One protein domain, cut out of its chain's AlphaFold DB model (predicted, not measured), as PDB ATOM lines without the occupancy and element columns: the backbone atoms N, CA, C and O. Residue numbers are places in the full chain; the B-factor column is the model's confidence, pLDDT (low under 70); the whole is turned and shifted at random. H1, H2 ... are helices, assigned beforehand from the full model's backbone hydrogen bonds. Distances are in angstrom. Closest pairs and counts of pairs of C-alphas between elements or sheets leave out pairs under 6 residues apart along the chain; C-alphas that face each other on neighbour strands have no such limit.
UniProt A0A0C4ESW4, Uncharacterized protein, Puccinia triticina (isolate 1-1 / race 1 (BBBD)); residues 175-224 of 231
ATOM      1  N   ALA A 175      88.085 199.857 155.027       89.62
ATOM      2  CA  ALA A 175      86.999 199.271 155.813       89.62
ATOM      3  C   ALA A 175      87.216 199.445 157.330       89.62
ATOM      4  O   ALA A 175      86.299 199.864 158.030       89.62
ATOM      5  N   ASN A 176      88.446 199.236 157.820       91.44
ATOM      6  CA  ASN A 176      88.794 199.450 159.232       91.44
ATOM      7  C   ASN A 176      88.637 200.922 159.624       91.44
ATOM      8  O   ASN A 176      88.132 201.246 160.695       91.44
ATOM      9  N   SER A 177      89.047 201.832 158.737       92.12
ATOM     10  CA  SER A 177      88.916 203.275 158.958       92.12
ATOM     11  C   SER A 177      87.449 203.717 159.019       92.12
ATOM     12  O   SER A 177      87.084 204.528 159.871       92.12
ATOM     13  N   LEU A 178      86.601 203.180 158.137       95.44
ATOM     14  CA  LEU A 178      85.163 203.456 158.132       95.44
ATOM     15  C   LEU A 178      84.479 202.903 159.381       95.44
ATOM     16  O   LEU A 178      83.654 203.594 159.979       95.44
ATOM     17  N   GLU A 179      84.851 201.700 159.804       94.12
ATOM     18  CA  GLU A 179      84.319 201.092 161.018       94.12
ATOM     19  C   GLU A 179      84.746 201.869 162.269       94.12
ATOM     20  O   GLU A 179      83.912 202.182 163.118       94.12
ATOM     21  N   LEU A 180      86.008 202.313 162.336       94.56
ATOM     22  CA  LEU A 180      86.492 203.208 163.391       94.56
ATOM     23  C   LEU A 180      85.698 204.519 163.437       94.56
ATOM     24  O   LEU A 180      85.363 205.007 164.521       94.56
ATOM     25  N   LEU A 181      85.379 205.094 162.276       95.38
ATOM     26  CA  LEU A 181      84.566 206.304 162.196       95.38
ATOM     27  C   LEU A 181      83.129 206.053 162.674       95.38
ATOM     28  O   LEU A 181      82.573 206.880 163.402       95.38
ATOM     29  N   ALA A 182      82.533 204.923 162.289       94.31
ATOM     30  CA  ALA A 182      81.201 204.519 162.727       94.31
ATOM     31  C   ALA A 182      81.152 204.292 164.247       94.31
ATOM     32  O   ALA A 182      80.247 204.799 164.910       94.31
ATOM     33  N   PHE A 183      82.165 203.633 164.813       95.00
ATOM     34  CA  PHE A 183      82.323 203.448 166.254       95.00
ATOM     35  C   PHE A 183      82.413 204.787 166.991       95.00
ATOM     36  O   PHE A 183      81.663 205.037 167.937       95.00
ATOM     37  N   TRP A 184      83.261 205.700 166.512       94.31
ATOM     38  CA  TRP A 184      83.393 207.038 167.090       94.31
ATOM     39  C   TRP A 184      82.094 207.846 167.043       94.31
ATOM     40  O   TRP A 184      81.790 208.572 167.995       94.31
ATOM     41  N   ARG A 185      81.324 207.734 165.954       95.31
ATOM     42  CA  ARG A 185      79.994 208.353 165.852       95.31
ATOM     43  C   ARG A 185      79.020 207.737 166.850       95.31
ATOM     44  O   ARG A 185      78.439 208.481 167.629       95.31
ATOM     45  N   SER A 186      78.925 206.409 166.903       93.75
ATOM     46  CA  SER A 186      78.051 205.692 167.843       93.75
ATOM     47  C   SER A 186      78.324 206.088 169.297       93.75
ATOM     48  O   SER A 186      77.412 206.467 170.035       93.75
ATOM     49  N   MET A 187      79.600 206.119 169.689       93.94
ATOM     50  CA  MET A 187      80.025 206.538 171.023       93.94
ATOM     51  C   MET A 187      79.592 207.979 171.338       93.94
ATOM     52  O   MET A 187      79.051 208.249 172.414       93.94
ATOM     53  N   LYS A 188      79.790 208.920 170.405       93.25
ATOM     54  CA  LYS A 188      79.364 210.320 170.572       93.25
ATOM     55  C   LYS A 188      77.846 210.472 170.630       93.25
ATOM     56  O   LYS A 188      77.345 211.243 171.452       93.25
ATOM     57  N   ASP A 189      77.118 209.742 169.800       93.12
ATOM     58  CA  ASP A 189      75.658 209.788 169.767       93.12
ATOM     59  C   ASP A 189      75.069 209.262 171.075       93.12
ATOM     60  O   ASP A 189      74.160 209.874 171.639       93.12
ATOM     61  N   MET A 190      75.611 208.166 171.608       90.38
ATOM     62  CA  MET A 190      75.185 207.634 172.902       90.38
ATOM     63  C   MET A 190      75.538 208.568 174.055       90.38
ATOM     64  O   MET A 190      74.695 208.817 174.915       90.38
ATOM     65  N   HIS A 191      76.731 209.166 174.033       90.38
ATOM     66  CA  HIS A 191      77.113 210.177 175.015       90.38
ATOM     67  C   HIS A 191      76.163 211.381 174.999       90.38
ATOM     68  O   HIS A 191      75.707 211.830 176.047       90.38
ATOM     69  N   THR A 192      75.784 211.857 173.812       89.00
ATOM     70  CA  THR A 192      74.845 212.978 173.648       89.00
ATOM     71  C   THR A 192      73.440 212.607 174.125       89.00
ATOM     72  O   THR A 192      72.786 213.395 174.806       89.00
ATOM     73  N   LYS A 193      72.983 211.383 173.835       87.88
ATOM     74  CA  LYS A 193      71.694 210.869 174.324       87.88
ATOM     75  C   LYS A 193      71.658 210.771 175.851       87.88
ATOM     76  O   LYS A 193      70.633 211.114 176.436       87.88
ATOM     77  N   LEU A 194      72.747 210.336 176.488       85.44
ATOM     78  CA  LEU A 194      72.855 210.261 177.950       85.44
ATOM     79  C   LEU A 194      72.924 211.650 178.592       85.44
ATOM     80  O   LEU A 194      72.280 211.882 179.613       85.44
ATOM     81  N   LYS A 195      73.604 212.608 177.943       83.19
ATOM     82  CA  LYS A 195      73.661 214.013 178.386       83.19
ATOM     83  C   LYS A 195      72.291 214.619 178.608       83.19
ATOM     84  O   LYS A 195      72.089 215.371 179.553       83.19
ATOM     85  N   ASN A 196      71.371 214.299 177.712       79.56
ATOM     86  CA  ASN A 196      70.042 214.882 177.712       79.56
ATOM     87  C   ASN A 196      69.102 214.202 178.724       79.56
ATOM     88  O   ASN A 196      67.990 214.685 178.913       79.56
ATOM     89  N   LYS A 197      69.513 213.083 179.342       80.00
ATOM     90  CA  LYS A 197      68.649 212.233 180.179       80.00
ATOM     91  C   LYS A 197      69.080 212.137 181.646       80.00
ATOM     92  O   LYS A 197      68.205 212.016 182.496       80.00
ATOM     93  N   GLU A 198      70.375 212.188 181.959       75.56
ATOM     94  CA  GLU A 198      70.880 211.986 183.328       75.56
ATOM     95  C   GLU A 198      71.405 213.270 183.990       75.56
ATOM     96  O   GLU A 198      72.242 213.990 183.440       75.56
ATOM     97  N   ALA A 199      70.968 213.517 185.230       61.44
ATOM     98  CA  ALA A 199      71.582 214.502 186.117       61.44
ATOM     99  C   ALA A 199      72.895 213.932 186.691       61.44
ATOM    100  O   ALA A 199      72.895 212.861 187.289       61.44
ATOM    101  N   GLY A 200      74.016 214.644 186.516       69.56
ATOM    102  CA  GLY A 200      75.356 214.154 186.896       69.56
ATOM    103  C   GLY A 200      76.221 213.681 185.720       69.56
ATOM    104  O   GLY A 200      77.083 212.821 185.885       69.56
ATOM    105  N   PHE A 201      75.991 214.245 184.531       73.19
ATOM    106  CA  PHE A 201      76.623 213.852 183.276       73.19
ATOM    107  C   PHE A 201      78.145 213.660 183.343       73.19
ATOM    108  O   PHE A 201      78.912 214.556 183.707       73.19
ATOM    109  N   LYS A 202      78.594 212.484 182.899       84.38
ATOM    110  CA  LYS A 202      80.008 212.125 182.819       84.38
ATOM    111  C   LYS A 202      80.676 212.830 181.631       84.38
ATOM    112  O   LYS A 202      80.193 212.764 180.501       84.38
ATOM    113  N   ASN A 203      81.838 213.452 181.851       88.00
ATOM    114  CA  ASN A 203      82.654 214.014 180.764       88.00
ATOM    115  C   ASN A 203      82.956 212.958 179.686       88.00
ATOM    116  O   ASN A 203      83.251 211.811 180.024       88.00
ATOM    117  N   PHE A 204      82.966 213.362 178.408       86.88
ATOM    118  CA  PHE A 204      83.167 212.449 177.269       86.88
ATOM    119  C   PHE A 204      84.420 211.585 177.418       86.88
ATOM    120  O   PHE A 204      84.365 210.381 177.220       86.88
ATOM    121  N   SER A 205      85.539 212.169 177.852       87.44
ATOM    122  CA  SER A 205      86.798 211.436 178.047       87.44
ATOM    123  C   SER A 205      86.702 210.315 179.079       87.44
ATOM    124  O   SER A 205      87.389 209.306 178.957       87.44
ATOM    125  N   LYS A 206      85.865 210.480 180.108       89.38
ATOM    126  CA  LYS A 206      85.605 209.427 181.086       89.38
ATOM    127  C   LYS A 206      84.561 208.436 180.573       89.38
ATOM    128  O   LYS A 206      84.622 207.282 180.959       89.38
ATOM    129  N   PHE A 207      83.600 208.872 179.761       89.50
ATOM    130  CA  PHE A 207      82.624 207.983 179.124       89.50
ATOM    131  C   PHE A 207      83.300 207.046 178.120       89.50
ATOM    132  O   PHE A 207      83.144 205.842 178.222       89.50
ATOM    133  N   ALA A 208      84.131 207.589 177.229       88.25
ATOM    134  CA  ALA A 208      84.840 206.840 176.195       88.25
ATOM    135  C   ALA A 208      85.749 205.731 176.751       88.25
ATOM    136  O   ALA A 208      85.960 204.729 176.084       88.25
ATOM    137  N   LYS A 209      86.285 205.899 177.968       88.50
ATOM    138  CA  LYS A 209      87.102 204.874 178.641       88.50
ATOM    139  C   LYS A 209      86.297 203.671 179.118       88.50
ATOM    140  O   LYS A 209      86.832 202.573 179.143       88.50
ATOM    141  N   ASP A 210      85.053 203.904 179.511       88.38
ATOM    142  CA  ASP A 210      84.138 202.862 179.978       88.38
ATOM    143  C   ASP A 210      83.287 202.328 178.816       88.38
ATOM    144  O   ASP A 210      82.440 201.462 179.011       88.38
ATOM    145  N   PHE A 211      83.456 202.891 177.616       88.06
ATOM    146  CA  PHE A 211      82.677 202.522 176.455       88.06
ATOM    147  C   PHE A 211      83.209 201.222 175.865       88.06
ATOM    148  O   PHE A 211      84.282 201.197 175.260       88.06
ATOM    149  N   GLU A 212      82.455 200.146 176.057       89.25
ATOM    150  CA  GLU A 212      82.807 198.837 175.527       89.25
ATOM    151  C   GLU A 212      82.590 198.783 174.012       89.25
ATOM    152  O   GLU A 212      81.596 199.278 173.471       89.25
ATOM    153  N   LEU A 213      83.557 198.185 173.318       89.44
ATOM    154  CA  LEU A 213      83.433 197.863 171.906       89.44
ATOM    155  C   LEU A 213      82.511 196.651 171.770       89.44
ATOM    156  O   LEU A 213      82.822 195.593 172.309       89.44
ATOM    157  N   ASP A 214      81.405 196.801 171.042       89.06
ATOM    158  CA  ASP A 214      80.517 195.688 170.705       89.06
ATOM    159  C   ASP A 214      81.072 194.924 169.487       89.06
ATOM    160  O   ASP A 214      81.038 195.465 168.374       89.06
ATOM    161  N   PRO A 215      81.548 193.673 169.652       87.56
ATOM    162  CA  PRO A 215      82.096 192.885 168.550       87.56
ATOM    163  C   PRO A 215      81.061 192.550 167.470       87.56
ATOM    164  O   PRO A 215      81.438 192.254 166.340       87.56
ATOM    165  N   GLY A 216      79.763 192.578 167.795       89.56
ATOM    166  CA  GLY A 216      78.693 192.310 166.835       89.56
ATOM    167  C   GLY A 216      78.440 193.472 165.874       89.56
ATOM    168  O   GLY A 216      78.054 193.249 164.728       89.56
ATOM    169  N   LEU A 217      78.670 194.708 166.325       88.62
ATOM    170  CA  LEU A 217      78.528 195.918 165.508       88.62
ATOM    171  C   LEU A 217      79.836 196.329 164.834       88.62
ATOM    172  O   LEU A 217      79.805 196.934 163.762       88.62
ATOM    173  N   PHE A 218      80.963 196.015 165.471       91.50
ATOM    174  CA  PHE A 218      82.293 196.404 165.022       91.50
ATOM    175  C   PHE A 218      83.241 195.191 165.009       91.50
ATOM    176  O   PHE A 218      84.156 195.101 165.838       91.50
ATOM    177  N   PRO A 219      83.010 194.226 164.098       89.62
ATOM    178  CA  PRO A 219      83.801 193.003 164.037       89.62
ATOM    179  C   PRO A 219      85.259 193.259 163.634       89.62
ATOM    180  O   PRO A 219      86.156 192.658 164.220       89.62
ATOM    181  N   LEU A 220      85.533 194.182 162.702       88.38
ATOM    182  CA  LEU A 220      86.902 194.457 162.252       88.38
ATOM    183  C   LEU A 220      87.728 195.106 163.366       88.38
ATOM    184  O   LEU A 220      88.904 194.791 163.537       88.38
ATOM    185  N   LEU A 221      87.108 195.984 164.160       87.94
ATOM    186  CA  LEU A 221      87.745 196.576 165.338       87.94
ATOM    187  C   LEU A 221      87.942 195.574 166.478       87.94
ATOM    188  O   LEU A 221      88.865 195.749 167.271       87.94
ATOM    189  N   ALA A 222      87.100 194.548 166.587       87.50
ATOM    190  CA  ALA A 222      87.244 193.509 167.605       87.50
ATOM    191  C   ALA A 222      88.337 192.485 167.249       87.50
ATOM    192  O   ALA A 222      89.001 191.958 168.139       87.50
ATOM    193  N   GLU A 223      88.554 192.235 165.957       83.69
ATOM    194  CA  GLU A 223      89.627 191.368 165.447       83.69
ATOM    195  C   GLU A 223      91.022 192.018 165.524       83.69
ATOM    196  O   GLU A 223      92.042 191.333 165.409       83.69
ATOM    197  N   LEU A 224      91.079 193.332 165.758       79.12
ATOM    198  CA  LEU A 224      92.298 194.109 165.973       79.12
ATOM    199  C   LEU A 224      92.956 193.755 167.319       79.12
ATOM    200  O   LEU A 224      92.886 194.496 168.297       79.12
TER     201      LEU A 224
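What this domain is: This is residues 175 to 224 of the 231 residues of an uncharacterized protein of Puccinia triticina (isolate 1-1 / race 1 (BBBD)) (UniProt A0A0C4ESW4). One long helix, H1, makes the length of a rod, and the chain after it folds back along one side of H1, with short H2 beside its later half and short H3 near its first end. The printed part has 50 residues with three named helices, H1, H2 and H3 in that order, and no named strand: all helix. It is only just loose, close to compact, with a radius of gyration of the C-alphas of 12.0 A and spans of 36 by 17 by 16 A.

Where its parts are: Find C-alpha 175 at (86.999, 199.271, 155.813); from there H1, residues 175 to 195, runs 30.1 A to C-alpha 195 at (73.661, 214.013, 178.386). Next come H2, residues 204 to 210, 10.0 A, and H3, residues 219 to 223, 6.2 A, ending at (89.627, 191.368, 165.447).

How they stand to each other: H1 touches H2 with residues 187 to 191 alone; the closest C-alphas, His 191 and Phe 204, are 6.8 A apart. Their lines are only just about perpendicular, at 70.2 degrees. H1 touches H3 with residues 176 to 180 alone, closest at the C-alphas of Asn 176 and Leu 220, 6.1 A. H2 and H3 are apart. Every O i to N i+4 pair is within hydrogen-bond range in H1 and H3; H2 has 1 of 3, and 2 of 4 O i to N i+3 pairs.

The domain as a whole: The C-alphas of Ala 175 and Ala 199, the two farthest apart, stand 37.3 A from each other. The printed part has no cut, and both links are short. Look for pLDDT under 70 at residues 199 to 200.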